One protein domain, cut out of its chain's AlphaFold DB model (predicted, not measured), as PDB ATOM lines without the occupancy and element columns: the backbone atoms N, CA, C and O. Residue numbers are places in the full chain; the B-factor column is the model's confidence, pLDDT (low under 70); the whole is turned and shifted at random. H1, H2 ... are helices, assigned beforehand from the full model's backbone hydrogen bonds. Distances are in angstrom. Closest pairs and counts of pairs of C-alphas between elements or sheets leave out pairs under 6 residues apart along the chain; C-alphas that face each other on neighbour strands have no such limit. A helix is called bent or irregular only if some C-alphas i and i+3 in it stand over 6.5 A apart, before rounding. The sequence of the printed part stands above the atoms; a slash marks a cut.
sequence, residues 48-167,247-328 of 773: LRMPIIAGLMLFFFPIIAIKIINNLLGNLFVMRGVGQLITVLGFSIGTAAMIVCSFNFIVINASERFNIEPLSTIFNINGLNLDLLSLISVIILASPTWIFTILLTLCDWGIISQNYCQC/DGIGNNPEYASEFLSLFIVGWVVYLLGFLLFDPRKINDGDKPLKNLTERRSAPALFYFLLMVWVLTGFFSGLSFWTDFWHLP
ATOM      1  N   LEU A  48     -60.709 -23.160 -32.690       94.06
ATOM      2  CA  LEU A  48     -59.511 -22.412 -32.284       94.06
ATOM      3  C   LEU A  48     -59.526 -21.953 -30.820       94.06
ATOM      4  O   LEU A  48     -58.617 -21.244 -30.383       94.06
ATOM      5  N   ARG A  49     -60.528 -22.344 -30.027       93.06
ATOM      6  CA  ARG A  49     -60.684 -21.874 -28.640       93.06
ATOM      7  C   ARG A  49     -59.436 -22.083 -27.774       93.06
ATOM      8  O   ARG A  49     -59.101 -21.197 -26.997       93.06
ATOM      9  N   MET A  50     -58.730 -23.207 -27.918       93.75
ATOM     10  CA  MET A  50     -57.543 -23.519 -27.107       93.75
ATOM     11  C   MET A  50     -56.360 -22.582 -27.396       93.75
ATOM     12  O   MET A  50     -55.914 -21.913 -26.459       93.75
ATOM     13  N   PRO A  51     -55.884 -22.433 -28.651       95.62
ATOM     14  CA  PRO A  51     -54.828 -21.469 -28.948       95.62
ATOM     15  C   PRO A  51     -55.265 -20.016 -28.706       95.62
ATOM     16  O   PRO A  51     -54.446 -19.212 -28.268       95.62
ATOM     17  N   ILE A  52     -56.546 -19.666 -28.901       95.56
ATOM     18  CA  ILE A  52     -57.057 -18.322 -28.574       95.56
ATOM     19  C   ILE A  52     -56.947 -18.046 -27.068       95.56
ATOM     20  O   ILE A  52     -56.409 -17.011 -26.677       95.56
ATOM     21  N   ILE A  53     -57.411 -18.964 -26.211       94.75
ATOM     22  CA  ILE A  53     -57.322 -18.819 -24.749       94.75
ATOM     23  C   ILE A  53     -55.858 -18.714 -24.309       94.75
ATOM     24  O   ILE A  53     -55.523 -17.834 -23.515       94.75
ATOM     25  N   ALA A  54     -54.975 -19.557 -24.850       96.50
ATOM     26  CA  ALA A  54     -53.549 -19.519 -24.540       96.50
ATOM     27  C   ALA A  54     -52.878 -18.210 -24.996       96.50
ATOM     28  O   ALA A  54     -52.101 -17.626 -24.241       96.50
ATOM     29  N   GLY A  55     -53.221 -17.704 -26.186       97.12
ATOM     30  CA  GLY A  55     -52.745 -16.417 -26.699       97.12
ATOM     31  C   GLY A  55     -53.195 -15.236 -25.841       97.12
ATOM     32  O   GLY A  55     -52.378 -14.397 -25.460       97.12
ATOM     33  N   LEU A  56     -54.479 -15.204 -25.462       96.00
ATOM     34  CA  LEU A  56     -55.014 -14.203 -24.536       96.00
ATOM     35  C   LEU A  56     -54.313 -14.278 -23.177       96.00
ATOM     36  O   LEU A  56     -53.938 -13.245 -22.624       96.00
ATOM     37  N   MET A  57     -54.093 -15.484 -22.653       95.19
ATOM     38  CA  MET A  57     -53.377 -15.680 -21.399       95.19
ATOM     39  C   MET A  57     -51.942 -15.154 -21.495       95.19
ATOM     40  O   MET A  57     -51.565 -14.334 -20.669       95.19
ATOM     41  N   LEU A  58     -51.159 -15.541 -22.507       96.19
ATOM     42  CA  LEU A  58     -49.769 -15.092 -22.652       96.19
ATOM     43  C   LEU A  58     -49.658 -13.563 -22.791       96.19
ATOM     44  O   LEU A  58     -48.761 -12.954 -22.206       96.19
ATOM     45  N   PHE A  59     -50.590 -12.937 -23.514       95.88
ATOM     46  CA  PHE A  59     -50.581 -11.493 -23.742       95.88
ATOM     47  C   PHE A  59     -51.046 -10.687 -22.516       95.88
ATOM     48  O   PHE A  59     -50.406  -9.707 -22.127       95.88
ATOM     49  N   PHE A  60     -52.161 -11.079 -21.888       94.88
ATOM     50  CA  PHE A  60     -52.767 -10.313 -20.794       94.88
ATOM     51  C   PHE A  60     -52.232 -10.680 -19.409       94.88
ATOM     52  O   PHE A  60     -52.294  -9.835 -18.513       94.88
ATOM     53  N   PHE A  61     -51.679 -11.880 -19.209       94.94
ATOM     54  CA  PHE A  61     -51.176 -12.318 -17.904       94.94
ATOM     55  C   PHE A  61     -50.146 -11.349 -17.299       94.94
ATOM     56  O   PHE A  61     -50.362 -10.937 -16.159       94.94
ATOM     57  N   PRO A  62     -49.113 -10.871 -18.027       94.06
ATOM     58  CA  PRO A  62     -48.178  -9.883 -17.482       94.06
ATOM     59  C   PRO A  62     -48.861  -8.576 -17.062       94.06
ATOM     60  O   PRO A  62     -48.556  -8.006 -16.014       94.06
ATOM     61  N   ILE A  63     -49.843  -8.118 -17.846       89.88
ATOM     62  CA  ILE A  63     -50.586  -6.881 -17.574       89.88
ATOM     63  C   ILE A  63     -51.419  -7.032 -16.296       89.88
ATOM     64  O   ILE A  63     -51.392  -6.150 -15.438       89.88
ATOM     65  N   ILE A  64     -52.144  -8.144 -16.162       87.62
ATOM     66  CA  ILE A  64     -52.980  -8.452 -14.995       87.62
ATOM     67  C   ILE A  64     -52.104  -8.625 -13.751       87.62
ATOM     68  O   ILE A  64     -52.382  -8.010 -12.718       87.62
ATOM     69  N   ALA A  65     -51.024  -9.401 -13.863       89.00
ATOM     70  CA  ALA A  65     -50.096  -9.667 -12.773       89.00
ATOM     71  C   ALA A  65     -49.536  -8.373 -12.175       89.00
ATOM     72  O   ALA A  65     -49.521  -8.224 -10.960       89.00
ATOM     73  N   ILE A  66     -49.150  -7.410 -13.015       87.00
ATOM     74  CA  ILE A  66     -48.461  -6.190 -12.571       87.00
ATOM     75  C   ILE A  66     -49.431  -5.065 -12.207       87.00
ATOM     76  O   ILE A  66     -49.151  -4.283 -11.301       87.00
ATOM     77  N   LYS A  67     -50.576  -4.944 -12.892       82.00
ATOM     78  CA  LYS A  67     -51.515  -3.831 -12.654       82.00
ATOM     79  C   LYS A  67     -52.618  -4.150 -11.652       82.00
ATOM     80  O   LYS A  67     -53.126  -3.221 -11.030       82.00
ATOM     81  N   ILE A  68     -53.018  -5.415 -11.526       79.31
ATOM     82  CA  ILE A  68     -54.192  -5.812 -10.735       79.31
ATOM     83  C   ILE A  68     -53.763  -6.561  -9.471       79.31
ATOM     84  O   ILE A  68     -54.189  -6.194  -8.380       79.31
ATOM     85  N   ILE A  69     -52.891  -7.566  -9.596       81.94
ATOM     86  CA  ILE A  69     -52.495  -8.464  -8.491       81.94
ATOM     87  C   ILE A  69     -50.985  -8.422  -8.197       81.94
ATOM     88  O   ILE A  69     -50.360  -9.442  -7.901       81.94
ATOM     89  N   ASN A  70     -50.413  -7.213  -8.233       82.94
ATOM     90  CA  ASN A  70     -48.967  -6.968  -8.127       82.94
ATOM     91  C   ASN A  70     -48.329  -7.573  -6.871       82.94
ATOM     92  O   ASN A  70     -47.233  -8.120  -6.941       82.94
ATOM     93  N   ASN A  71     -49.025  -7.523  -5.732       82.06
ATOM     94  CA  ASN A  71     -48.493  -8.053  -4.476       82.06
ATOM     95  C   ASN A  71     -48.256  -9.572  -4.550       82.06
ATOM     96  O   ASN A  71     -47.351 -10.073  -3.896       82.06
ATOM     97  N   LEU A  72     -49.044 -10.314  -5.338       82.50
ATOM     98  CA  LEU A  72     -48.912 -11.770  -5.446       82.50
ATOM     99  C   LEU A  72     -47.998 -12.190  -6.603       82.50
ATOM    100  O   LEU A  72     -47.195 -13.101  -6.442       82.50
ATOM    101  N   LEU A  73     -48.131 -11.552  -7.771       89.31
ATOM    102  CA  LEU A  73     -47.483 -12.018  -9.004       89.31
ATOM    103  C   LEU A  73     -46.470 -11.037  -9.600       89.31
ATOM    104  O   LEU A  73     -45.758 -11.415 -10.523       89.31
ATOM    105  N   GLY A  74     -46.365  -9.802  -9.109       87.56
ATOM    106  CA  GLY A  74     -45.469  -8.794  -9.689       87.56
ATOM    107  C   GLY A  74     -44.009  -9.239  -9.711       87.56
ATOM    108  O   GLY A  74     -43.330  -9.147 -10.734       87.56
ATOM    109  N   ASN A  75     -43.560  -9.827  -8.602       91.19
ATOM    110  CA  ASN A  75     -42.188 -10.302  -8.450       91.19
ATOM    111  C   ASN A  75     -41.859 -11.500  -9.364       91.19
ATOM    112  O   ASN A  75     -40.690 -11.752  -9.620       91.19
ATOM    113  N   LEU A  76     -42.853 -12.189  -9.945       92.44
ATOM    114  CA  LEU A  76     -42.634 -13.272 -10.920       92.44
ATOM    115  C   LEU A  76     -41.812 -12.815 -12.143       92.44
ATOM    116  O   LEU A  76     -41.129 -13.622 -12.768       92.44
ATOM    117  N   PHE A  77     -41.877 -11.522 -12.476       93.94
ATOM    118  CA  PHE A  77     -41.225 -10.915 -13.639       93.94
ATOM    119  C   PHE A  77     -39.848 -10.302 -13.325       93.94
ATOM    120  O   PHE A  77     -39.237  -9.699 -14.204       93.94
ATOM    121  N   VAL A  78     -39.338 -10.435 -12.096       90.69
ATOM    122  CA  VAL A  78     -38.025  -9.893 -11.707       90.69
ATOM    123  C   VAL A  78     -36.988 -11.011 -11.710       90.69
ATOM    124  O   VAL A  78     -37.116 -12.002 -10.998       90.69
ATOM    125  N   MET A  79     -35.959 -10.880 -12.548       87.94
ATOM    126  CA  MET A  79     -34.939 -11.911 -12.739       87.94
ATOM    127  C   MET A  79     -33.675 -11.598 -11.937       87.94
ATOM    128  O   MET A  79     -33.226 -10.455 -11.859       87.94
ATOM    129  N   ARG A  80     -33.036 -12.630 -11.379       81.31
ATOM    130  CA  ARG A  80     -31.849 -12.457 -10.517       81.31
ATOM    131  C   ARG A  80     -30.544 -12.349 -11.295       81.31
ATOM    132  O   ARG A  80     -29.558 -11.833 -10.785       81.31
ATOM    133  N   GLY A  81     -30.530 -12.848 -12.527       78.44
ATOM    134  CA  GLY A  81     -29.343 -12.844 -13.367       78.44
ATOM    135  C   GLY A  81     -29.679 -12.881 -14.847       78.44
ATOM    136  O   GLY A  81     -30.783 -13.249 -15.251       78.44
ATOM    137  N   VAL A  82     -28.683 -12.527 -15.658       77.25
ATOM    138  CA  VAL A  82     -28.794 -12.446 -17.122       77.25
ATOM    139  C   VAL A  82     -29.249 -13.781 -17.715       77.25
ATOM    140  O   VAL A  82     -30.133 -13.789 -18.563       77.25
ATOM    141  N   GLY A  83     -28.745 -14.909 -17.198       75.19
ATOM    142  CA  GLY A  83     -29.178 -16.243 -17.624       75.19
ATOM    143  C   GLY A  83     -30.680 -16.478 -17.446       75.19
ATOM    144  O   GLY A  83     -31.335 -16.908 -18.386       75.19
ATOM    145  N   GLN A  84     -31.249 -16.120 -16.289       84.62
ATOM    146  CA  GLN A  84     -32.688 -16.270 -16.032       84.62
ATOM    147  C   GLN A  84     -33.529 -15.372 -16.941       84.62
ATOM    148  O   GLN A  84     -34.530 -15.828 -17.492       84.62
ATOM    149  N   LEU A  85     -33.093 -14.122 -17.139       82.88
ATOM    150  CA  LEU A  85     -33.738 -13.191 -18.062       82.88
ATOM    151  C   LEU A  85     -33.777 -13.768 -19.477       82.88
ATOM    152  O   LEU A  85     -34.843 -13.860 -20.074       82.88
ATOM    153  N   ILE A  86     -32.634 -14.221 -19.983       78.75
ATOM    154  CA  ILE A  86     -32.533 -14.844 -21.302       78.75
ATOM    155  C   ILE A  86     -33.442 -16.069 -21.412       78.75
ATOM    156  O   ILE A  86     -34.158 -16.202 -22.403       78.75
ATOM    157  N   THR A  87     -33.433 -16.949 -20.407       82.69
ATOM    158  CA  THR A  87     -34.294 -18.134 -20.385       82.69
ATOM    159  C   THR A  87     -35.761 -17.731 -20.503       82.69
ATOM    160  O   THR A  87     -36.449 -18.223 -21.388       82.69
ATOM    161  N   VAL A  88     -36.251 -16.790 -19.695       90.50
ATOM    162  CA  VAL A  88     -37.654 -16.345 -19.769       90.50
ATOM    163  C   VAL A  88     -37.994 -15.749 -21.138       90.50
ATOM    164  O   VAL A  88     -39.029 -16.089 -21.712       90.50
ATOM    165  N   LEU A  89     -37.119 -14.907 -21.697       88.19
ATOM    166  CA  LEU A  89     -37.341 -14.318 -23.019       88.19
ATOM    167  C   LEU A  89     -37.416 -15.402 -24.106       88.19
ATOM    168  O   LEU A  89     -38.377 -15.417 -24.874       88.19
ATOM    169  N   GLY A  90     -36.481 -16.356 -24.131       83.75
ATOM    170  CA  GLY A  90     -36.487 -17.465 -25.091       83.75
ATOM    171  C   GLY A  90     -37.708 -18.381 -24.949       83.75
ATOM    172  O   GLY A  90     -38.366 -18.699 -25.938       83.75
ATOM    173  N   PHE A  91     -38.083 -18.750 -23.722       91.19
ATOM    174  CA  PHE A  91     -39.246 -19.612 -23.483       91.19
ATOM    175  C   PHE A  91     -40.578 -18.922 -23.780       91.19
ATOM    176  O   PHE A  91     -41.526 -19.590 -24.191       91.19
ATOM    177  N   SER A  92     -40.656 -17.593 -23.662       94.44
ATOM    178  CA  SER A  92     -41.842 -16.852 -24.106       94.44
ATOM    179  C   SER A  92     -42.015 -16.887 -25.631       94.44
ATOM    180  O   SER A  92     -43.151 -16.979 -26.094       94.44
ATOM    181  N   ILE A  93     -40.916 -16.922 -26.405       89.94
ATOM    182  CA  ILE A  93     -40.958 -17.146 -27.863       89.94
ATOM    183  C   ILE A  93     -41.465 -18.546 -28.155       89.94
ATOM    184  O   ILE A  93     -42.400 -18.687 -28.928       89.94
ATOM    185  N   GLY A  94     -40.880 -19.574 -27.533       87.12
ATOM    186  CA  GLY A  94     -41.298 -20.960 -27.761       87.12
ATOM    187  C   GLY A  94     -42.772 -21.193 -27.417       87.12
ATOM    188  O   GLY A  94     -43.500 -21.821 -28.179       87.12
ATOM    189  N   THR A  95     -43.247 -20.579 -26.329       96.06
ATOM    190  CA  THR A  95     -44.667 -20.594 -25.946       96.06
ATOM    191  C   THR A  95     -45.541 -19.920 -27.007       96.06
ATOM    192  O   THR A  95     -46.541 -20.491 -27.437       96.06
ATOM    193  N   ALA A  96     -45.162 -18.721 -27.461       94.69
ATOM    194  CA  ALA A  96     -45.884 -18.000 -28.506       94.69
ATOM    195  C   ALA A  96     -45.867 -18.748 -29.851       94.69
ATOM    196  O   ALA A  96     -46.894 -18.817 -30.521       94.69
ATOM    197  N   ALA A  97     -44.739 -19.363 -30.213       90.06
ATOM    198  CA  ALA A  97     -44.599 -20.203 -31.395       90.06
ATOM    199  C   ALA A  97     -45.536 -21.410 -31.321       90.06
ATOM    200  O   ALA A  97     -46.271 -21.652 -32.268       90.06
ATOM    201  N   MET A  98     -45.619 -22.102 -30.179       94.19
ATOM    202  CA  MET A  98     -46.560 -23.214 -30.011       94.19
ATOM    203  C   MET A  98     -48.015 -22.774 -30.180       94.19
ATOM    204  O   MET A  98     -48.796 -23.489 -30.807       94.19
ATOM    205  N   ILE A  99     -48.388 -21.604 -29.653       96.38
ATOM    206  CA  ILE A  99     -49.735 -21.042 -29.819       96.38
ATOM    207  C   ILE A  99     -50.037 -20.791 -31.303       96.38
ATOM    208  O   ILE A  99     -51.089 -21.207 -31.787       96.38
ATOM    209  N   VAL A 100     -49.108 -20.164 -32.030       90.69
ATOM    210  CA  VAL A 100     -49.264 -19.857 -33.461       90.69
ATOM    211  C   VAL A 100     -49.256 -21.128 -34.317       90.69
ATOM    212  O   VAL A 100     -50.144 -21.298 -35.146       90.69
ATOM    213  N   CYS A 101     -48.347 -22.074 -34.070       86.38
ATOM    214  CA  CYS A 101     -48.331 -23.371 -34.750       86.38
ATOM    215  C   CYS A 101     -49.626 -24.157 -34.499       86.38
ATOM    216  O   CYS A 101     -50.177 -24.734 -35.429       86.38
ATOM    217  N   SER A 102     -50.159 -24.140 -33.271       92.12
ATOM    218  CA  SER A 102     -51.452 -24.771 -32.951       92.12
ATOM    219  C   SER A 102     -52.608 -24.114 -33.707       92.12
ATOM    220  O   SER A 102     -53.511 -24.800 -34.181       92.12
ATOM    221  N   PHE A 103     -52.579 -22.786 -33.836       92.81
ATOM    222  CA  PHE A 103     -53.558 -22.034 -34.614       92.81
ATOM    223  C   PHE A 103     -53.501 -22.424 -36.099       92.81
ATOM    224  O   PHE A 103     -54.526 -22.804 -36.665       92.81
ATOM    225  N   ASN A 104     -52.311 -22.404 -36.707       85.81
ATOM    226  CA  ASN A 104     -52.107 -22.751 -38.117       85.81
ATOM    227  C   ASN A 104     -52.496 -24.205 -38.406       85.81
ATOM    228  O   ASN A 104     -53.232 -24.463 -39.356       85.81
ATOM    229  N   PHE A 105     -52.083 -25.139 -37.540       85.12
ATOM    230  CA  PHE A 105     -52.445 -26.552 -37.628       85.12
ATOM    231  C   PHE A 105     -53.964 -26.750 -37.723       85.12
ATOM    232  O   PHE A 105     -54.438 -27.454 -38.615       85.12
ATOM    233  N   ILE A 106     -54.737 -26.094 -36.853       90.38
ATOM    234  CA  ILE A 106     -56.200 -26.207 -36.857       90.38
ATOM    235  C   ILE A 106     -56.794 -25.526 -38.092       90.38
ATOM    236  O   ILE A 106     -57.644 -26.120 -38.748       90.38
ATOM    237  N   VAL A 107     -56.364 -24.304 -38.433       88.12
ATOM    238  CA  VAL A 107     -56.935 -23.553 -39.567       88.12
ATOM    239  C   VAL A 107     -56.822 -24.333 -40.877       88.12
ATOM    240  O   VAL A 107     -57.790 -24.397 -41.636       88.12
ATOM    241  N   ILE A 108     -55.655 -24.930 -41.113       84.19
ATOM    242  CA  ILE A 108     -55.314 -25.601 -42.370       84.19
ATOM    243  C   ILE A 108     -56.025 -26.949 -42.507       84.19
ATOM    244  O   ILE A 108     -56.461 -27.292 -43.601       84.19
ATOM    245  N   ASN A 109     -56.174 -27.699 -41.411       85.25
ATOM    246  CA  ASN A 109     -56.713 -29.063 -41.456       85.25
ATOM    247  C   ASN A 109     -58.214 -29.150 -41.118       85.25
ATOM    248  O   ASN A 109     -58.836 -30.190 -41.332       85.25
ATOM    249  N   ALA A 110     -58.825 -28.084 -40.588       89.19
ATOM    250  CA  ALA A 110     -60.220 -28.115 -40.147       89.19
ATOM    251  C   ALA A 110     -61.233 -28.325 -41.283       89.19
ATOM    252  O   ALA A 110     -62.203 -29.055 -41.082       89.19
ATOM    253  N   SER A 111     -61.031 -27.704 -42.450       89.12
ATOM    254  CA  SER A 111     -61.995 -27.775 -43.559       89.12
ATOM    255  C   SER A 111     -62.232 -29.208 -44.013       89.12
ATOM    256  O   SER A 111     -63.370 -29.663 -44.098       89.12
ATOM    257  N   GLU A 112     -61.144 -29.945 -44.206       85.88
ATOM    258  CA  GLU A 112     -61.188 -31.348 -44.579       85.88
ATOM    259  C   GLU A 112     -61.704 -32.226 -43.436       85.88
ATOM    260  O   GLU A 112     -62.621 -33.025 -43.625       85.88
ATOM    261  N   ARG A 113     -61.158 -32.058 -42.224       86.12
ATOM    262  CA  ARG A 113     -61.480 -32.930 -41.089       86.12
ATOM    263  C   ARG A 113     -62.947 -32.851 -40.671       86.12
ATOM    264  O   ARG A 113     -63.535 -33.870 -40.311       86.12
ATOM    265  N   PHE A 114     -63.514 -31.647 -40.664       89.06
ATOM    266  CA  PHE A 114     -64.876 -31.390 -40.192       89.06
ATOM    267  C   PHE A 114     -65.877 -31.176 -41.326       89.06
ATOM    268  O   PHE A 114     -67.047 -30.921 -41.046       89.06
ATOM    269  N   ASN A 115     -65.434 -31.287 -42.584       89.06
ATOM    270  CA  ASN A 115     -66.243 -31.015 -43.768       89.06
ATOM    271  C   ASN A 115     -66.897 -29.617 -43.711       89.06
ATOM    272  O   ASN A 115     -68.112 -29.471 -43.859       89.06
ATOM    273  N   ILE A 116     -66.078 -28.597 -43.428       91.00
ATOM    274  CA  ILE A 116     -66.472 -27.179 -43.383       91.00
ATOM    275  C   ILE A 116     -65.739 -26.390 -44.472       91.00
ATOM    276  O   ILE A 116     -64.648 -26.765 -44.896       91.00
ATOM    277  N   GLU A 117     -66.318 -25.276 -44.917       90.00
ATOM    278  CA  GLU A 117     -65.668 -24.401 -45.898       90.00
ATOM    279  C   GLU A 117     -64.362 -23.815 -45.333       90.00
ATOM    280  O   GLU A 117     -64.334 -23.400 -44.169       90.00
ATOM    281  N   PRO A 118     -63.274 -23.753 -46.122       86.50
ATOM    282  CA  PRO A 118     -62.006 -23.232 -45.643       86.50
ATOM    283  C   PRO A 118     -62.096 -21.732 -45.367       86.50
ATOM    284  O   PRO A 118     -62.742 -20.981 -46.095       86.50
ATOM    285  N   LEU A 119     -61.373 -21.269 -44.345       83.44
ATOM    286  CA  LEU A 119     -61.377 -19.863 -43.917       83.44
ATOM    287  C   LEU A 119     -60.934 -18.873 -45.022       83.44
ATOM    288  O   LEU A 119     -61.288 -17.692 -44.985       83.44
ATOM    289  N   SER A 120     -60.198 -19.354 -46.028       79.94
ATOM    290  CA  SER A 120     -59.790 -18.596 -47.220       79.94
ATOM    291  C   SER A 120     -60.945 -18.192 -48.144       79.94
ATOM    292  O   SER A 120     -60.764 -17.318 -48.989       79.94
ATOM    293  N   THR A 121     -62.130 -18.788 -47.995       81.62
ATOM    294  CA  THR A 121     -63.341 -18.364 -48.725       81.62
ATOM    295  C   THR A 121     -63.832 -16.987 -48.281       81.62
ATOM    296  O   THR A 121     -64.398 -16.250 -49.084       81.62
ATOM    297  N   ILE A 122     -63.569 -16.617 -47.024       79.94
ATOM    298  CA  ILE A 122     -63.993 -15.347 -46.418       79.94
ATOM    299  C   ILE A 122     -62.876 -14.316 -46.498       79.94
ATOM    300  O   ILE A 122     -63.079 -13.170 -46.899       79.94
ATOM    301  N   PHE A 123     -61.677 -14.716 -46.085       75.62
ATOM    302  CA  PHE A 123     -60.515 -13.848 -46.109       75.62
ATOM    303  C   PHE A 123     -59.740 -14.132 -47.388       75.62
ATOM    304  O   PHE A 123     -59.250 -15.241 -47.581       75.62
ATOM    305  N   ASN A 124     -59.605 -13.131 -48.259       64.19
ATOM    306  CA  ASN A 124     -58.769 -13.241 -49.450       64.19
ATOM    307  C   ASN A 124     -57.289 -13.297 -49.025       64.19
ATOM    308  O   ASN A 124     -56.607 -12.277 -48.956       64.19
ATOM    309  N   ILE A 125     -56.819 -14.493 -48.665       58.06
ATOM    310  CA  ILE A 125     -55.450 -14.752 -48.188       58.06
ATOM    311  C   ILE A 125     -54.465 -14.821 -49.375       58.06
ATOM    312  O   ILE A 125     -53.253 -14.848 -49.176       58.06
ATOM    313  N   ASN A 126     -54.953 -14.778 -50.622       48.66
ATOM    314  CA  ASN A 126     -54.112 -14.792 -51.820       48.66
ATOM    315  C   ASN A 126     -53.173 -13.568 -51.843       48.66
ATOM    316  O   ASN A 126     -53.587 -12.457 -52.168       48.66
ATOM    317  N   GLY A 127     -51.903 -13.787 -51.486       54.03
ATOM    318  CA  GLY A 127     -50.844 -12.770 -51.430       54.03
ATOM    319  C   GLY A 127     -50.320 -12.433 -50.026       54.03
ATOM    320  O   GLY A 127     -49.322 -11.720 -49.918       54.03
ATOM    321  N   LEU A 128     -50.935 -12.944 -48.954       59.66
ATOM    322  CA  LEU A 128     -50.421 -12.809 -47.586       59.66
ATOM    323  C   LEU A 128     -49.416 -13.926 -47.288       59.66
ATOM    324  O   LEU A 128     -49.746 -15.106 -47.356       59.66
ATOM    325  N   ASN A 129     -48.185 -13.551 -46.934       69.56
ATOM    326  CA  ASN A 129     -47.175 -14.501 -46.475       69.56
ATOM    327  C   ASN A 129     -47.543 -14.968 -45.050       69.56
ATOM    328  O   ASN A 129     -47.369 -14.222 -44.081       69.56
ATOM    329  N   LEU A 130     -48.104 -16.179 -44.942       67.88
ATOM    330  CA  LEU A 130     -48.539 -16.792 -43.680       67.88
ATOM    331  C   LEU A 130     -47.385 -16.956 -42.684       67.88
ATOM    332  O   LEU A 130     -47.594 -16.787 -41.482       67.88
ATOM    333  N   ASP A 131     -46.168 -17.189 -43.167       67.75
ATOM    334  CA  ASP A 131     -44.980 -17.334 -42.323       67.75
ATOM    335  C   ASP A 131     -44.584 -15.986 -41.714       67.75
ATOM    336  O   ASP A 131     -44.293 -15.883 -40.520       67.75
ATOM    337  N   LEU A 132     -44.667 -14.912 -42.506       73.88
ATOM    338  CA  LEU A 132     -44.449 -13.549 -42.023       73.88
ATOM    339  C   LEU A 132     -45.502 -13.144 -40.985       73.88
ATOM    340  O   LEU A 132     -45.158 -12.554 -39.960       73.88
ATOM    341  N   LEU A 133     -46.778 -13.466 -41.224       77.88
ATOM    342  CA  LEU A 133     -47.848 -13.198 -40.263       77.88
ATOM    343  C   LEU A 133     -47.628 -13.986 -38.966       77.88
ATOM    344  O   LEU A 133     -47.740 -13.415 -37.883       77.88
ATOM    345  N   SER A 134     -47.241 -15.256 -39.081       81.38
ATOM    346  CA  SER A 134     -46.919 -16.121 -37.944       81.38
ATOM    347  C   SER A 134     -45.780 -15.540 -37.107       81.38
ATOM    348  O   SER A 134     -45.911 -15.420 -35.888       81.38
ATOM    349  N   LEU A 135     -44.702 -15.075 -37.747       79.75
ATOM    350  CA  LEU A 135     -43.581 -14.423 -37.070       79.75
ATOM    351  C   LEU A 135     -44.016 -13.149 -36.327       79.75
ATOM    352  O   LEU A 135     -43.640 -12.940 -35.170       79.75
ATOM    353  N   ILE A 136     -44.834 -12.308 -36.965       82.94
ATOM    354  CA  ILE A 136     -45.376 -11.089 -36.347       82.94
ATOM    355  C   ILE A 136     -46.245 -11.448 -35.134       82.94
ATOM    356  O   ILE A 136     -46.094 -10.842 -34.072       82.94
ATOM    357  N   SER A 137     -47.112 -12.456 -35.253       87.19
ATOM    358  CA  SER A 137     -47.959 -12.932 -34.156       87.19
ATOM    359  C   SER A 137     -47.143 -13.448 -32.972       87.19
ATOM    360  O   SER A 137     -47.465 -13.110 -31.831       87.19
ATOM    361  N   VAL A 138     -46.055 -14.187 -33.216       90.31
ATOM    362  CA  VAL A 138     -45.145 -14.650 -32.155       90.31
ATOM    363  C   VAL A 138     -44.557 -13.468 -31.381       90.31
ATOM    364  O   VAL A 138     -44.591 -13.456 -30.149       90.31
ATOM    365  N   ILE A 139     -44.071 -12.443 -32.090       88.56
ATOM    366  CA  ILE A 139     -43.498 -11.241 -31.466       88.56
ATOM    367  C   ILE A 139     -44.558 -10.494 -30.655       88.56
ATOM    368  O   ILE A 139     -44.303 -10.119 -29.509       88.56
ATOM    369  N   ILE A 140     -45.755 -10.298 -31.216       92.06
ATOM    370  CA  ILE A 140     -46.849  -9.595 -30.534       92.06
ATOM    371  C   ILE A 140     -47.215 -10.310 -29.232       92.06
ATOM    372  O   ILE A 140     -47.297  -9.651 -28.193       92.06
ATOM    373  N   LEU A 141     -47.380 -11.635 -29.270       94.00
ATOM    374  CA  LEU A 141     -47.748 -12.444 -28.107       94.00
ATOM    375  C   LEU A 141     -46.661 -12.450 -27.022       94.00
ATOM    376  O   LEU A 141     -46.984 -12.341 -25.840       94.00
ATOM    377  N   ALA A 142     -45.382 -12.536 -27.398       91.88
ATOM    378  CA  ALA A 142     -44.273 -12.534 -26.440       91.88
ATOM    379  C   ALA A 142     -43.975 -11.134 -25.860       91.88
ATOM    380  O   ALA A 142     -43.468 -11.020 -24.738       91.88
ATOM    381  N   SER A 143     -44.319 -10.064 -26.588       91.19
ATOM    382  CA  SER A 143     -43.912  -8.693 -26.256       91.19
ATOM    383  C   SER A 143     -44.300  -8.199 -24.855       91.19
ATOM    384  O   SER A 143     -43.436  -7.587 -24.221       91.19
ATOM    385  N   PRO A 144     -45.496  -8.466 -24.283       93.62
ATOM    386  CA  PRO A 144     -45.814  -7.985 -22.940       93.62
ATOM    387  C   PRO A 144     -44.909  -8.633 -21.892       93.62
ATOM    388  O   PRO A 144     -44.376  -7.942 -21.023       93.62
ATOM    389  N   THR A 145     -44.662  -9.940 -22.016       93.69
ATOM    390  CA  THR A 145     -43.744 -10.670 -21.133       93.69
ATOM    391  C   THR A 145     -42.343 -10.073 -21.209       93.69
ATOM    392  O   THR A 145     -41.732  -9.825 -20.169       93.69
ATOM    393  N   TRP A 146     -41.846  -9.761 -22.409       92.88
ATOM    394  CA  TRP A 146     -40.540  -9.121 -22.583       92.88
ATOM    395  C   TRP A 146     -40.469  -7.747 -21.935       92.88
ATOM    396  O   TRP A 146     -39.578  -7.503 -21.124       92.88
ATOM    397  N   ILE A 147     -41.409  -6.862 -22.277       89.62
ATOM    398  CA  ILE A 147     -41.429  -5.472 -21.814       89.62
ATOM    399  C   ILE A 147     -41.387  -5.433 -20.290       89.62
ATOM    400  O   ILE A 147     -40.542  -4.750 -19.715       89.62
ATOM    401  N   PHE A 148     -42.263  -6.194 -19.635       91.38
ATOM    402  CA  PHE A 148     -42.350  -6.177 -18.184       91.38
ATOM    403  C   PHE A 148     -41.179  -6.885 -17.506       91.38
ATOM    404  O   PHE A 148     -40.637  -6.336 -16.549       91.38
ATOM    405  N   THR A 149     -40.740  -8.044 -18.012       92.12
ATOM    406  CA  THR A 149     -39.600  -8.763 -17.417       92.12
ATOM    407  C   THR A 149     -38.326  -7.929 -17.509       92.12
ATOM    408  O   THR A 149     -37.617  -7.773 -16.518       92.12
ATOM    409  N   ILE A 150     -38.049  -7.338 -18.677       87.94
ATOM    410  CA  ILE A 150     -36.873  -6.487 -18.891       87.94
ATOM    411  C   ILE A 150     -36.962  -5.242 -18.012       87.94
ATOM    412  O   ILE A 150     -36.022  -4.957 -17.274       87.94
ATOM    413  N   LEU A 151     -38.084  -4.515 -18.054       88.06
ATOM    414  CA  LEU A 151     -38.241  -3.277 -17.296       88.06
ATOM    415  C   LEU A 151     -38.057  -3.519 -15.794       88.06
ATOM    416  O   LEU A 151     -37.232  -2.857 -15.170       88.06
ATOM    417  N   LEU A 152     -38.787  -4.480 -15.223       89.06
ATOM    418  CA  LEU A 152     -38.761  -4.741 -13.785       89.06
ATOM    419  C   LEU A 152     -37.411  -5.304 -13.323       89.06
ATOM    420  O   LEU A 152     -36.902  -4.875 -12.288       89.06
ATOM    421  N   THR A 153     -36.784  -6.179 -14.115       87.19
ATOM    422  CA  THR A 153     -35.438  -6.703 -13.826       87.19
ATOM    423  C   THR A 153     -34.384  -5.594 -13.843       87.19
ATOM    424  O   THR A 153     -33.603  -5.469 -12.905       87.19
ATOM    425  N   LEU A 154     -34.370  -4.743 -14.875       85.38
ATOM    426  CA  LEU A 154     -33.406  -3.641 -14.971       85.38
ATOM    427  C   LEU A 154     -33.620  -2.583 -13.880       85.38
ATOM    428  O   LEU A 154     -32.653  -1.969 -13.424       85.38
ATOM    429  N   CYS A 155     -34.869  -2.373 -13.461       84.56
ATOM    430  CA  CYS A 155     -35.205  -1.538 -12.314       84.56
ATOM    431  C   CYS A 155     -34.643  -2.115 -11.009       84.56
ATOM    432  O   CYS A 155     -34.030  -1.373 -10.245       84.56
ATOM    433  N   ASP A 156     -34.806  -3.419 -10.762       84.94
ATOM    434  CA  ASP A 156     -34.269  -4.056  -9.553       84.94
ATOM    435  C   ASP A 156     -32.734  -4.101  -9.547       84.94
ATOM    436  O   ASP A 156     -32.108  -3.906  -8.510       84.94
ATOM    437  N   TRP A 157     -32.101  -4.247 -10.715       82.38
ATOM    438  CA  TRP A 157     -30.641  -4.164 -10.845       82.38
ATOM    439  C   TRP A 157     -30.094  -2.732 -10.712       82.38
ATOM    440  O   TRP A 157     -28.877  -2.531 -10.734       82.38
ATOM    441  N   GLY A 158     -30.969  -1.726 -10.593       79.81
ATOM    442  CA  GLY A 158     -30.595  -0.317 -10.468       79.81
ATOM    443  C   GLY A 158     -30.031   0.300 -11.752       79.81
ATOM    444  O   GLY A 158     -29.338   1.312 -11.684       79.81
ATOM    445  N   ILE A 159     -30.296  -0.300 -12.919       79.31
ATOM    446  CA  ILE A 159     -29.828   0.192 -14.227       79.31
ATOM    447  C   ILE A 159     -30.726   1.326 -14.739       79.31
ATOM    448  O   ILE A 159     -30.239   2.275 -15.352       79.31
ATOM    449  N   ILE A 160     -32.037   1.237 -14.494       75.38
ATOM    450  CA  ILE A 160     -33.029   2.241 -14.902       75.38
ATOM    451  C   ILE A 160     -33.508   3.022 -13.675       75.38
ATOM    452  O   ILE A 160     -33.715   2.453 -12.603       75.38
ATOM    453  N   SER A 161     -33.707   4.338 -13.826       64.31
ATOM    454  CA  SER A 161     -34.151   5.183 -12.715       64.31
ATOM    455  C   SER A 161     -35.588   4.872 -12.280       64.31
ATOM    456  O   SER A 161     -36.480   4.607 -13.091       64.31
ATOM    457  N   GLN A 162     -35.832   4.967 -10.972       57.22
ATOM    458  CA  GLN A 162     -37.076   4.523 -10.333       57.22
ATOM    459  C   GLN A 162     -38.348   5.227 -10.840       57.22
ATOM    460  O   GLN A 162     -39.441   4.667 -10.748       57.22
ATOM    461  N   ASN A 163     -38.220   6.429 -11.409       54.12
ATOM    462  CA  ASN A 163     -39.349   7.182 -11.963       54.12
ATOM    463  C   ASN A 163     -39.982   6.506 -13.188       54.12
ATOM    464  O   ASN A 163     -41.163   6.729 -13.447       54.12
ATOM    465  N   TYR A 164     -39.223   5.682 -13.917       51.31
ATOM    466  CA  TYR A 164     -39.718   4.916 -15.064       51.31
ATOM    467  C   TYR A 164     -40.343   3.572 -14.657       51.31
ATOM    468  O   TYR A 164     -41.077   2.976 -15.440       51.31
ATOM    469  N   CYS A 165     -40.082   3.112 -13.429       53.00
ATOM    470  CA  CYS A 165     -40.492   1.798 -12.924       53.00
ATOM    471  C   CYS A 165     -41.901   1.804 -12.307       53.00
ATOM    472  O   CYS A 165     -42.590   0.788 -12.307       53.00
ATOM    473  N   GLN A 166     -42.367   2.949 -11.793       50.66
ATOM    474  CA  GLN A 166     -43.770   3.113 -11.412       50.66
ATOM    475  C   GLN A 166     -44.578   3.413 -12.677       50.66
ATOM    476  O   GLN A 166     -44.628   4.563 -13.112       50.66
ATOM    477  N   CYS A 167     -45.220   2.402 -13.271       42.38
ATOM    478  CA  CYS A 167     -46.218   2.590 -14.330       42.38
ATOM    479  C   CYS A 167     -47.437   3.364 -13.793       42.38
ATOM    480  O   CYS A 167     -48.504   2.796 -13.570       42.38
ATOM    481  N   ASP A 247     -51.631 -39.741 -42.698       40.03
ATOM    482  CA  ASP A 247     -52.630 -39.383 -43.719       40.03
ATOM    483  C   ASP A 247     -54.056 -39.323 -43.120       40.03
ATOM    484  O   ASP A 247     -54.951 -38.681 -43.659       40.03
ATOM    485  N   GLY A 248     -54.278 -39.922 -41.941       45.12
ATOM    486  CA  GLY A 248     -55.537 -39.832 -41.196       45.12
ATOM    487  C   GLY A 248     -55.763 -38.551 -40.371       45.12
ATOM    488  O   GLY A 248     -56.866 -38.383 -39.839       45.12
ATOM    489  N   ILE A 249     -54.761 -37.670 -40.208       43.75
ATOM    490  CA  ILE A 249     -54.857 -36.455 -39.363       43.75
ATOM    491  C   ILE A 249     -54.907 -35.153 -40.194       43.75
ATOM    492  O   ILE A 249     -55.464 -34.165 -39.712       43.75
ATOM    493  N   GLY A 250     -54.447 -35.160 -41.452       45.75
ATOM    494  CA  GLY A 250     -54.659 -34.071 -42.418       45.75
ATOM    495  C   GLY A 250     -53.762 -34.168 -43.661       45.75
ATOM    496  O   GLY A 250     -52.637 -34.648 -43.565       45.75
ATOM    497  N   ASN A 251     -54.233 -33.684 -44.819       47.59
ATOM    498  CA  ASN A 251     -53.522 -33.798 -46.107       47.59
ATOM    499  C   ASN A 251     -52.369 -32.796 -46.323       47.59
ATOM    500  O   ASN A 251     -51.721 -32.841 -47.368       47.59
ATOM    501  N   ASN A 252     -52.096 -31.888 -45.375       54.50
ATOM    502  CA  ASN A 252     -50.938 -30.982 -45.417       54.50
ATOM    503  C   ASN A 252     -49.883 -31.413 -44.379       54.50
ATOM    504  O   ASN A 252     -49.882 -30.896 -43.254       54.50
ATOM    505  N   PRO A 253     -48.983 -32.355 -44.730       59.25
ATOM    506  CA  PRO A 253     -48.060 -32.979 -43.780       59.25
ATOM    507  C   PRO A 253     -47.063 -31.992 -43.163       59.25
ATOM    508  O   PRO A 253     -46.635 -32.200 -42.032       59.25
ATOM    509  N   GLU A 254     -46.744 -30.890 -43.845       58.34
ATOM    510  CA  GLU A 254     -45.784 -29.879 -43.385       58.34
ATOM    511  C   GLU A 254     -46.213 -29.229 -42.057       58.34
ATOM    512  O   GLU A 254     -45.558 -29.427 -41.037       58.34
ATOM    513  N   TYR A 255     -47.374 -28.571 -41.996       60.97
ATOM    514  CA  TYR A 255     -47.848 -27.901 -40.772       60.97
ATOM    515  C   TYR A 255     -48.216 -28.866 -39.638       60.97
ATOM    516  O   TYR A 255     -48.086 -28.532 -38.457       60.97
ATOM    517  N   ALA A 256     -48.666 -30.079 -39.977       68.69
ATOM    518  CA  ALA A 256     -48.861 -31.140 -38.993       68.69
ATOM    519  C   ALA A 256     -47.516 -31.587 -38.390       68.69
ATOM    520  O   ALA A 256     -47.415 -31.768 -37.173       68.69
ATOM    521  N   SER A 257     -46.472 -31.697 -39.220       65.69
ATOM    522  CA  SER A 257     -45.118 -32.040 -38.787       65.69
ATOM    523  C   SER A 257     -44.475 -30.931 -37.951       65.69
ATOM    524  O   SER A 257     -43.839 -31.238 -36.943       65.69
ATOM    525  N   GLU A 258     -44.704 -29.653 -38.273       71.56
ATOM    526  CA  GLU A 258     -44.219 -28.508 -37.490       71.56
ATOM    527  C   GLU A 258     -44.840 -28.465 -36.092       71.56
ATOM    528  O   GLU A 258     -44.127 -28.383 -35.086       71.56
ATOM    529  N   PHE A 259     -46.173 -28.564 -36.020       80.44
ATOM    530  CA  PHE A 259     -46.904 -28.624 -34.757       80.44
ATOM    531  C   PHE A 259     -46.410 -29.787 -33.894       80.44
ATOM    532  O   PHE A 259     -46.086 -29.592 -32.721       80.44
ATOM    533  N   LEU A 260     -46.314 -30.989 -34.476       77.62
ATOM    534  CA  LEU A 260     -45.889 -32.184 -33.756       77.62
ATOM    535  C   LEU A 260     -44.429 -32.080 -33.301       77.62
ATOM    536  O   LEU A 260     -44.119 -32.431 -32.164       77.62
ATOM    537  N   SER A 261     -43.543 -31.549 -34.144       73.94
ATOM    538  CA  SER A 261     -42.132 -31.340 -33.811       73.94
ATOM    539  C   SER A 261     -41.982 -30.383 -32.636       73.94
ATOM    540  O   SER A 261     -41.317 -30.709 -31.652       73.94
ATOM    541  N   LEU A 262     -42.650 -29.227 -32.680       80.00
ATOM    542  CA  LEU A 262     -42.579 -28.238 -31.606       80.00
ATOM    543  C   LEU A 262     -43.235 -28.739 -30.312       80.00
ATOM    544  O   LEU A 262     -42.762 -28.433 -29.213       80.00
ATOM    545  N   PHE A 263     -44.288 -29.550 -30.430       84.00
ATOM    546  CA  PHE A 263     -44.920 -30.230 -29.304       84.00
ATOM    547  C   PHE A 263     -43.976 -31.245 -28.642       84.00
ATOM    548  O   PHE A 263     -43.801 -31.215 -27.422       84.00
ATOM    549  N   ILE A 264     -43.313 -32.099 -29.433       81.31
ATOM    550  CA  ILE A 264     -42.323 -33.069 -28.941       81.31
ATOM    551  C   ILE A 264     -41.149 -32.341 -28.282       81.31
ATOM    552  O   ILE A 264     -40.754 -32.706 -27.175       81.31
ATOM    553  N   VAL A 265     -40.625 -31.284 -28.911       82.25
ATOM    554  CA  VAL A 265     -39.557 -30.452 -28.335       82.25
ATOM    555  C   VAL A 265     -39.993 -29.873 -26.990       82.25
ATOM    556  O   VAL A 265     -39.248 -29.987 -26.018       82.25
ATOM    557  N   GLY A 266     -41.206 -29.320 -26.895       83.38
ATOM    558  CA  GLY A 266     -41.761 -28.809 -25.640       83.38
ATOM    559  C   GLY A 266     -41.757 -29.862 -24.526       83.38
ATOM    560  O   GLY A 266     -41.292 -29.586 -23.419       83.38
ATOM    561  N   TRP A 267     -42.188 -31.093 -24.822       89.12
ATOM    562  CA  TRP A 267     -42.168 -32.203 -23.862       89.12
ATOM    563  C   TRP A 267     -40.760 -32.664 -23.485       89.12
ATOM    564  O   TRP A 267     -40.493 -32.892 -22.305       89.12
ATOM    565  N   VAL A 268     -39.840 -32.770 -24.447       82.00
ATOM    566  CA  VAL A 268     -38.433 -33.105 -24.172       82.00
ATOM    567  C   VAL A 268     -37.822 -32.063 -23.240       82.00
ATOM    568  O   VAL A 268     -37.194 -32.416 -22.244       82.00
ATOM    569  N   VAL A 269     -38.051 -30.779 -23.510       84.50
ATOM    570  CA  VAL A 269     -37.563 -29.681 -22.672       84.50
ATOM    571  C   VAL A 269     -38.217 -29.691 -21.291       84.50
ATOM    572  O   VAL A 269     -37.529 -29.485 -20.294       84.50
ATOM    573  N   TYR A 270     -39.512 -29.994 -21.206       88.50
ATOM    574  CA  TYR A 270     -40.220 -30.179 -19.941       88.50
ATOM    575  C   TYR A 270     -39.602 -31.305 -19.092       88.50
ATOM    576  O   TYR A 270     -39.297 -31.081 -17.916       88.50
ATOM    577  N   LEU A 271     -39.308 -32.464 -19.692       87.50
ATOM    578  CA  LEU A 271     -38.636 -33.588 -19.028       87.50
ATOM    579  C   LEU A 271     -37.182 -33.269 -18.638       87.50
ATOM    580  O   LEU A 271     -36.738 -33.631 -17.548       87.50
ATOM    581  N   LEU A 272     -36.433 -32.565 -19.490       79.94
ATOM    582  CA  LEU A 272     -35.079 -32.110 -19.163       79.94
ATOM    583  C   LEU A 272     -35.091 -31.101 -18.012       79.94
ATOM    584  O   LEU A 272     -34.259 -31.202 -17.112       79.94
ATOM    585  N   GLY A 273     -36.049 -30.170 -17.998       80.81
ATOM    586  CA  GLY A 273     -36.241 -29.219 -16.904       80.81
ATOM    587  C   GLY A 273     -36.460 -29.923 -15.564       80.81
ATOM    588  O   GLY A 273     -35.837 -29.550 -14.571       80.81
ATOM    589  N   PHE A 274     -37.242 -31.008 -15.555       84.88
ATOM    590  CA  PHE A 274     -37.425 -31.840 -14.366       84.88
ATOM    591  C   PHE A 274     -36.089 -32.406 -13.876       84.88
ATOM    592  O   PHE A 274     -35.746 -32.251 -12.709       84.88
ATOM    593  N   LEU A 275     -35.310 -33.028 -14.768       80.62
ATOM    594  CA  LEU A 275     -34.043 -33.675 -14.413       80.62
ATOM    595  C   LEU A 275     -32.960 -32.682 -13.969       80.62
ATOM    596  O   LEU A 275     -32.165 -33.011 -13.088       80.62
ATOM    597  N   LEU A 276     -32.915 -31.497 -14.583       77.31
ATOM    598  CA  LEU A 276     -31.893 -30.479 -14.331       77.31
ATOM    599  C   LEU A 276     -32.154 -29.669 -13.058       77.31
ATOM    600  O   LEU A 276     -31.190 -29.258 -12.407       77.31
ATOM    601  N   PHE A 277     -33.424 -29.435 -12.721       80.12
ATOM    602  CA  PHE A 277     -33.824 -28.540 -11.633       80.12
ATOM    603  C   PHE A 277     -34.541 -29.250 -10.477       80.12
ATOM    604  O   PHE A 277     -35.110 -28.576  -9.625       80.12
ATOM    605  N   ASP A 278     -34.504 -30.589 -10.419       77.19
ATOM    606  CA  ASP A 278     -35.048 -31.370  -9.299       77.19
ATOM    607  C   ASP A 278     -34.414 -30.922  -7.966       77.19
ATOM    608  O   ASP A 278     -33.224 -31.181  -7.729       77.19
ATOM    609  N   PRO A 279     -35.181 -30.291  -7.057       70.88
ATOM    610  CA  PRO A 279     -34.651 -29.762  -5.808       70.88
ATOM    611  C   PRO A 279     -34.086 -30.847  -4.892       70.88
ATOM    612  O   PRO A 279     -33.203 -30.553  -4.081       70.88
ATOM    613  N   ARG A 280     -34.501 -32.110  -5.062       69.38
ATOM    614  CA  ARG A 280     -33.973 -33.257  -4.308       69.38
ATOM    615  C   ARG A 280     -32.537 -33.613  -4.695       69.38
ATOM    616  O   ARG A 280     -31.829 -34.199  -3.889       69.38
ATOM    617  N   LYS A 281     -32.103 -33.284  -5.920       65.88
ATOM    618  CA  LYS A 281     -30.791 -33.678  -6.478       65.88
ATOM    619  C   LYS A 281     -29.740 -32.570  -6.455       65.88
ATOM    620  O   LYS A 281     -28.577 -32.833  -6.747       65.88
ATOM    621  N   ILE A 282     -30.122 -31.331  -6.144       55.97
ATOM    622  CA  ILE A 282     -29.167 -30.224  -6.000       55.97
ATOM    623  C   ILE A 282     -28.295 -30.519  -4.767       55.97
ATOM    624  O   ILE A 282     -28.791 -30.394  -3.649       55.97
ATOM    625  N   ASN A 283     -27.049 -30.951  -5.023       48.59
ATOM    626  CA  ASN A 283     -26.071 -31.556  -4.105       48.59
ATOM    627  C   ASN A 283     -26.267 -31.294  -2.601       48.59
ATOM    628  O   ASN A 283     -26.142 -30.160  -2.134       48.59
ATOM    629  N   ASP A 284     -26.402 -32.402  -1.868       41.16
ATOM    630  CA  ASP A 284     -26.036 -32.569  -0.462       41.16
ATOM    631  C   ASP A 284     -24.523 -32.348  -0.298       41.16
ATOM    632  O   ASP A 284     -23.706 -33.262  -0.385       41.16
ATOM    633  N   GLY A 285     -24.111 -31.105  -0.091       38.84
ATOM    634  CA  GLY A 285     -23.000 -30.863   0.816       38.84
ATOM    635  C   GLY A 285     -23.620 -30.429   2.132       38.84
ATOM    636  O   GLY A 285     -24.516 -29.594   2.096       38.84
ATOM    637  N   ASP A 286     -23.140 -30.921   3.275       37.53
ATOM    638  CA  ASP A 286     -23.528 -30.494   4.638       37.53
ATOM    639  C   ASP A 286     -23.239 -28.999   4.936       37.53
ATOM    640  O   ASP A 286     -22.963 -28.594   6.066       37.53
ATOM    641  N   LYS A 287     -23.201 -28.154   3.908       41.53
ATOM    642  CA  LYS A 287     -22.910 -26.736   3.965       41.53
ATOM    643  C   LYS A 287     -24.099 -26.000   3.350       41.53
ATOM    644  O   LYS A 287     -24.360 -26.205   2.165       41.53
ATOM    645  N   PRO A 288     -24.784 -25.128   4.110       42.81
ATOM    646  CA  PRO A 288     -25.782 -24.239   3.532       42.81
ATOM    647  C   PRO A 288     -25.156 -23.470   2.360       42.81
ATOM    648  O   PRO A 288     -24.001 -23.033   2.443       42.81
ATOM    649  N   LEU A 289     -25.901 -23.362   1.256       46.59
ATOM    650  CA  LEU A 289     -25.472 -22.681   0.030       46.59
ATOM    651  C   LEU A 289     -24.989 -21.269   0.379       46.59
ATOM    652  O   LEU A 289     -25.740 -20.459   0.924       46.59
ATOM    653  N   LYS A 290     -23.715 -20.963   0.101       37.19
ATOM    654  CA  LYS A 290     -23.131 -19.690   0.546       37.19
ATOM    655  C   LYS A 290     -23.558 -18.534  -0.354       37.19
ATOM    656  O   LYS A 290     -23.699 -17.419   0.149       37.19
ATOM    657  N   ASN A 291     -23.843 -18.784  -1.636       38.31
ATOM    658  CA  ASN A 291     -24.181 -17.748  -2.615       38.31
ATOM    659  C   ASN A 291     -25.406 -18.105  -3.479       38.31
ATOM    660  O   ASN A 291     -25.560 -19.243  -3.912       38.31
ATOM    661  N   LEU A 292     -26.218 -17.095  -3.822       35.50
ATOM    662  CA  LEU A 292     -27.359 -17.200  -4.755       35.50
ATOM    663  C   LEU A 292     -26.953 -17.714  -6.151       35.50
ATOM    664  O   LEU A 292     -27.764 -18.314  -6.848       35.50
ATOM    665  N   THR A 293     -25.693 -17.521  -6.551       35.25
ATOM    666  CA  THR A 293     -25.130 -18.005  -7.823       35.25
ATOM    667  C   THR A 293     -24.821 -19.506  -7.839       35.25
ATOM    668  O   THR A 293     -24.609 -20.061  -8.914       35.25
ATOM    669  N   GLU A 294     -24.812 -20.180  -6.683       40.19
ATOM    670  CA  GLU A 294     -24.610 -21.635  -6.585       40.19
ATOM    671  C   GLU A 294     -25.920 -22.424  -6.770       40.19
ATOM    672  O   GLU A 294     -25.882 -23.625  -7.052       40.19
ATOM    673  N   ARG A 295     -27.091 -21.770  -6.678       49.56
ATOM    674  CA  ARG A 295     -28.381 -22.405  -6.980       49.56
ATOM    675  C   ARG A 295     -28.540 -22.585  -8.490       49.56
ATOM    676  O   ARG A 295     -28.782 -21.636  -9.231       49.56
ATOM    677  N   ARG A 296     -28.516 -23.839  -8.948       58.16
ATOM    678  CA  ARG A 296     -29.128 -24.225 -10.228       58.16
ATOM    679  C   ARG A 296     -30.654 -24.236 -10.061       58.16
ATOM    680  O   ARG A 296     -31.231 -25.305  -9.915       58.16
ATOM    681  N   SER A 297     -31.308 -23.073 -10.025       66.44
ATOM    682  CA  SER A 297     -32.777 -22.981 -10.085       66.44
ATOM    683  C   SER A 297     -33.230 -22.134 -11.272       66.44
ATOM    684  O   SER A 297     -32.697 -21.050 -11.537       66.44
ATOM    685  N   ALA A 298     -34.198 -22.659 -12.023       82.50
ATOM    686  CA  ALA A 298     -34.876 -21.906 -13.068       82.50
ATOM    687  C   ALA A 298     -35.941 -20.986 -12.447       82.50
ATOM    688  O   ALA A 298     -36.558 -21.374 -11.452       82.50
ATOM    689  N   PRO A 299     -36.169 -19.789 -13.020       89.31
ATOM    690  CA  PRO A 299     -37.140 -18.845 -12.488       89.31
ATOM    691  C   PRO A 299     -38.562 -19.415 -12.543       89.31
ATOM    692  O   PRO A 299     -38.927 -20.076 -13.513       89.31
ATOM    693  N   ALA A 300     -39.408 -19.097 -11.565       92.12
ATOM    694  CA  ALA A 300     -40.811 -19.530 -11.562       92.12
ATOM    695  C   ALA A 300     -41.573 -19.227 -12.874       92.12
ATOM    696  O   ALA A 300     -42.367 -20.044 -13.343       92.12
ATOM    697  N   LEU A 301     -41.279 -18.090 -13.519       94.50
ATOM    698  CA  LEU A 301     -41.881 -17.704 -14.799       94.50
ATOM    699  C   LEU A 301     -41.498 -18.645 -15.952       94.50
ATOM    700  O   LEU A 301     -42.300 -18.852 -16.856       94.50
ATOM    701  N   PHE A 302     -40.308 -19.255 -15.913       93.44
ATOM    702  CA  PHE A 302     -39.918 -20.276 -16.888       93.44
ATOM    703  C   PHE A 302     -40.846 -21.493 -16.809       93.44
ATOM    704  O   PHE A 302     -41.338 -21.937 -17.844       93.44
ATOM    705  N   TYR A 303     -41.139 -21.989 -15.604       94.50
ATOM    706  CA  TYR A 303     -42.039 -23.130 -15.424       94.50
ATOM    707  C   TYR A 303     -43.461 -22.809 -15.887       94.50
ATOM    708  O   TYR A 303     -44.074 -23.624 -16.572       94.50
ATOM    709  N   PHE A 304     -43.956 -21.603 -15.584       95.00
ATOM    710  CA  PHE A 304     -45.247 -21.138 -16.087       95.00
ATOM    711  C   PHE A 304     -45.285 -21.144 -17.621       95.00
ATOM    712  O   PHE A 304     -46.154 -21.788 -18.200       95.00
ATOM    713  N   LEU A 305     -44.325 -20.493 -18.286       96.12
ATOM    714  CA  LEU A 305     -44.258 -20.444 -19.752       96.12
ATOM    715  C   LEU A 305     -44.171 -21.848 -20.364       96.12
ATOM    716  O   LEU A 305     -44.900 -22.167 -21.298       96.12
ATOM    717  N   LEU A 306     -43.337 -22.715 -19.791       93.38
ATOM    718  CA  LEU A 306     -43.183 -24.090 -20.249       93.38
ATOM    719  C   LEU A 306     -44.476 -24.903 -20.105       93.38
ATOM    720  O   LEU A 306     -44.824 -25.643 -21.021       93.38
ATOM    721  N   MET A 307     -45.218 -24.731 -19.007       95.12
ATOM    722  CA  MET A 307     -46.545 -25.332 -18.851       95.12
ATOM    723  C   MET A 307     -47.520 -24.818 -19.908       95.12
ATOM    724  O   MET A 307     -48.207 -25.619 -20.536       95.12
ATOM    725  N   VAL A 308     -47.572 -23.501 -20.143       95.81
ATOM    726  CA  VAL A 308     -48.433 -22.927 -21.189       95.81
ATOM    727  C   VAL A 308     -48.081 -23.516 -22.552       95.81
ATOM    728  O   VAL A 308     -48.988 -23.893 -23.289       95.81
ATOM    729  N   TRP A 309     -46.794 -23.665 -22.870       95.19
ATOM    730  CA  TRP A 309     -46.339 -24.299 -24.105       95.19
ATOM    731  C   TRP A 309     -46.879 -25.730 -24.223       95.19
ATOM    732  O   TRP A 309     -47.640 -26.018 -25.150       95.19
ATOM    733  N   VAL A 310     -46.533 -26.629 -23.296       94.62
ATOM    734  CA  VAL A 310     -46.896 -28.055 -23.424       94.62
ATOM    735  C   VAL A 310     -48.408 -28.280 -23.364       94.62
ATOM    736  O   VAL A 310     -48.937 -29.080 -24.138       94.62
ATOM    737  N   LEU A 311     -49.123 -27.539 -22.511       94.31
ATOM    738  CA  LEU A 311     -50.577 -27.648 -22.384       94.31
ATOM    739  C   LEU A 311     -51.297 -27.085 -23.609       94.31
ATOM    740  O   LEU A 311     -52.309 -27.651 -24.013       94.31
ATOM    741  N   THR A 312     -50.778 -26.025 -24.240       95.75
ATOM    742  CA  THR A 312     -51.366 -25.498 -25.483       95.75
ATOM    743  C   THR A 312     -51.287 -26.532 -26.593       95.75
ATOM    744  O   THR A 312     -52.306 -26.810 -27.221       95.75
ATOM    745  N   GLY A 313     -50.115 -27.136 -26.813       93.69
ATOM    746  CA  GLY A 313     -49.978 -28.189 -27.818       93.69
ATOM    747  C   GLY A 313     -50.870 -29.391 -27.500       93.69
ATOM    748  O   GLY A 313     -51.635 -29.835 -28.354       93.69
ATOM    749  N   PHE A 314     -50.871 -29.851 -26.245       94.12
ATOM    750  CA  PHE A 314     -51.673 -31.000 -25.825       94.12
ATOM    751  C   PHE A 314     -53.175 -30.755 -26.009       94.12
ATOM    752  O   PHE A 314     -53.851 -31.549 -26.660       94.12
ATOM    753  N   PHE A 315     -53.707 -29.650 -25.477       93.56
ATOM    754  CA  PHE A 315     -55.139 -29.375 -25.545       93.56
ATOM    755  C   PHE A 315     -55.605 -28.959 -26.933       93.56
ATOM    756  O   PHE A 315     -56.738 -29.282 -27.265       93.56
ATOM    757  N   SER A 316     -54.766 -28.314 -27.752       93.88
ATOM    758  CA  SER A 316     -55.124 -27.993 -29.142       93.88
ATOM    759  C   SER A 316     -55.214 -29.254 -29.999       93.88
ATOM    760  O   SER A 316     -56.188 -29.432 -30.728       93.88
ATOM    761  N   GLY A 317     -54.241 -30.164 -29.873       91.50
ATOM    762  CA  GLY A 317     -54.275 -31.451 -30.567       91.50
ATOM    763  C   GLY A 317     -55.434 -32.326 -30.088       91.50
ATOM    764  O   GLY A 317     -56.195 -32.855 -30.897       91.50
ATOM    765  N   LEU A 318     -55.622 -32.424 -28.767       91.06
ATOM    766  CA  LEU A 318     -56.715 -33.202 -28.188       91.06
ATOM    767  C   LEU A 318     -58.082 -32.610 -28.549       91.06
ATOM    768  O   LEU A 318     -58.975 -33.379 -28.885       91.06
ATOM    769  N   SER A 319     -58.254 -31.281 -28.540       91.56
ATOM    770  CA  SER A 319     -59.529 -30.662 -28.919       91.56
ATOM    771  C   SER A 319     -59.839 -30.907 -30.384       91.56
ATOM    772  O   SER A 319     -60.942 -31.338 -30.697       91.56
ATOM    773  N   PHE A 320     -58.853 -30.723 -31.267       90.44
ATOM    774  CA  PHE A 320     -59.004 -30.997 -32.695       90.44
ATOM    775  C   PHE A 320     -59.422 -32.454 -32.954       90.44
ATOM    776  O   PHE A 320     -60.263 -32.726 -33.807       90.44
ATOM    777  N   TRP A 321     -58.898 -33.392 -32.163       88.12
ATOM    778  CA  TRP A 321     -59.308 -34.791 -32.215       88.12
ATOM    779  C   TRP A 321     -60.732 -35.006 -31.666       88.12
ATOM    780  O   TRP A 321     -61.571 -35.571 -32.365       88.12
ATOM    781  N   THR A 322     -61.045 -34.527 -30.453       88.56
ATOM    782  CA  THR A 322     -62.340 -34.772 -29.782       88.56
ATOM    783  C   THR A 322     -63.524 -34.049 -30.415       88.56
ATOM    784  O   THR A 322     -64.653 -34.540 -30.346       88.56
ATOM    785  N   ASP A 323     -63.283 -32.891 -31.032       89.19
ATOM    786  CA  ASP A 323     -64.323 -32.063 -31.648       89.19
ATOM    787  C   ASP A 323     -65.006 -32.777 -32.813       89.19
ATOM    788  O   ASP A 323     -66.166 -32.492 -33.107       89.19
ATOM    789  N   PHE A 324     -64.332 -33.765 -33.414       87.62
ATOM    790  CA  PHE A 324     -64.895 -34.588 -34.483       87.62
ATOM    791  C   PHE A 324     -66.096 -35.403 -33.990       87.62
ATOM    792  O   PHE A 324     -67.047 -35.624 -34.730       87.62
ATOM    793  N   TRP A 325     -66.082 -35.796 -32.714       86.50
ATOM    794  CA  TRP A 325     -67.205 -36.469 -32.053       86.50
ATOM    795  C   TRP A 325     -68.083 -35.514 -31.239       86.50
ATOM    796  O   TRP A 325     -68.931 -35.970 -30.475       86.50
ATOM    797  N   HIS A 326     -67.876 -34.198 -31.364       87.81
ATOM    798  CA  HIS A 326     -68.583 -33.167 -30.599       87.81
ATOM    799  C   HIS A 326     -68.498 -33.350 -29.075       87.81
ATOM    800  O   HIS A 326     -69.410 -32.962 -28.340       87.81
ATOM    801  N   LEU A 327     -67.402 -33.935 -28.581       85.00
ATOM    802  CA  LEU A 327     -67.192 -34.140 -27.152       85.00
ATOM    803  C   LEU A 327     -66.494 -32.919 -26.528       85.00
ATOM    804  O   LEU A 327     -65.365 -32.600 -26.909       85.00
ATOM    805  N   PRO A 328     -67.100 -32.243 -25.531       85.19
ATOM    806  CA  PRO A 328     -66.463 -31.110 -24.874       85.19
ATOM    807  C   PRO A 328     -65.230 -31.551 -24.076       85.19
ATOM    808  O   PRO A 328     -65.341 -32.203 -23.037       85.19
TER     809      PRO A 328
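Overview. This is residues 48 to 167 and 247 to 328 of the 773 residues of an uncharacterized protein of Planktothrix agardhii NIES-204 (UniProt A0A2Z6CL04). Long helices form a bundle of H1, H3, H4b, H6 and H7, with H3 in its middle and H7 side by side with it. H2 lies across one end and H5 packs on H4b, while residues 121 to 129 and 284 to 291 stick out at opposite ends. The printed part has 202 residues with seven named helices, H1 to H7 in order, and no named strand: all helix. It is only just loose, close to compact, with a radius of gyration of the C-alphas of 19.9 A and spans of 63 by 43 by 30 A.

Arrangement. H1, residues 49 to 67, touches H2, residues 70 to 77, only at the corner; their closest C-alphas, Ile 66 and Gly 74, are 4.9 A apart. H3, residues 82 to 114, touches H1 at closest C-alphas Ile 99 and Pro 51, 5.2 A. H4, residues 130 to 156, assigned as one helix by its hydrogen bonds, is bent: C-alphas 141 and 144 are 7.1 A apart, and arms H4a, residues 130 to 141, and H4b, residues 144 to 156, stand at a steep tilt of 38 degrees. H4a touches H3 at closest C-alphas Val 138 and Ala 96, 5.0 A. H5, residues 162 to 165, touches H4b at closest C-alphas Cys 165 and Cys 155, 6.3 A. H6, residues 253 to 277, touches H3 at closest C-alphas Phe 259 and Cys 101, 5.4 A. H7, residues 300 to 325, runs the same way as H3 at a shallow tilt of 6 degrees, closest C-alphas Trp 309 and Thr 95, 4.5 A. H6 and H7 form a helical hairpin. Every O i to N i+4 pair is within hydrogen-bond range in H4a, H4b and H6, against 13 of 15 in H1, 1 of 4 in H2, with 2 of 5 O i to N i+3 pairs, 27 of 29 in H3 and 20 of 22 in H7; H5 is too short for one.

Along the chain. H1 begins at C-alpha 49 (-60.684, -21.874, -28.640); H7 ends at C-alpha 325 (-67.205, -36.469, -32.053). From first to last C-alpha H3 measures 46.8 A, H7 37.5 A, H6 35.4 A and H1 25.8 A.

Size, cuts and confidence. Residues 168 to 246 are cut out, with 51.6 A between C-alphas 167 and 247. The links H3 to H4 and H6 to H7 are long. pLDDT is under 70 in residues 124 to 131, 161 to 167, 247 to 257 and 280 to 297.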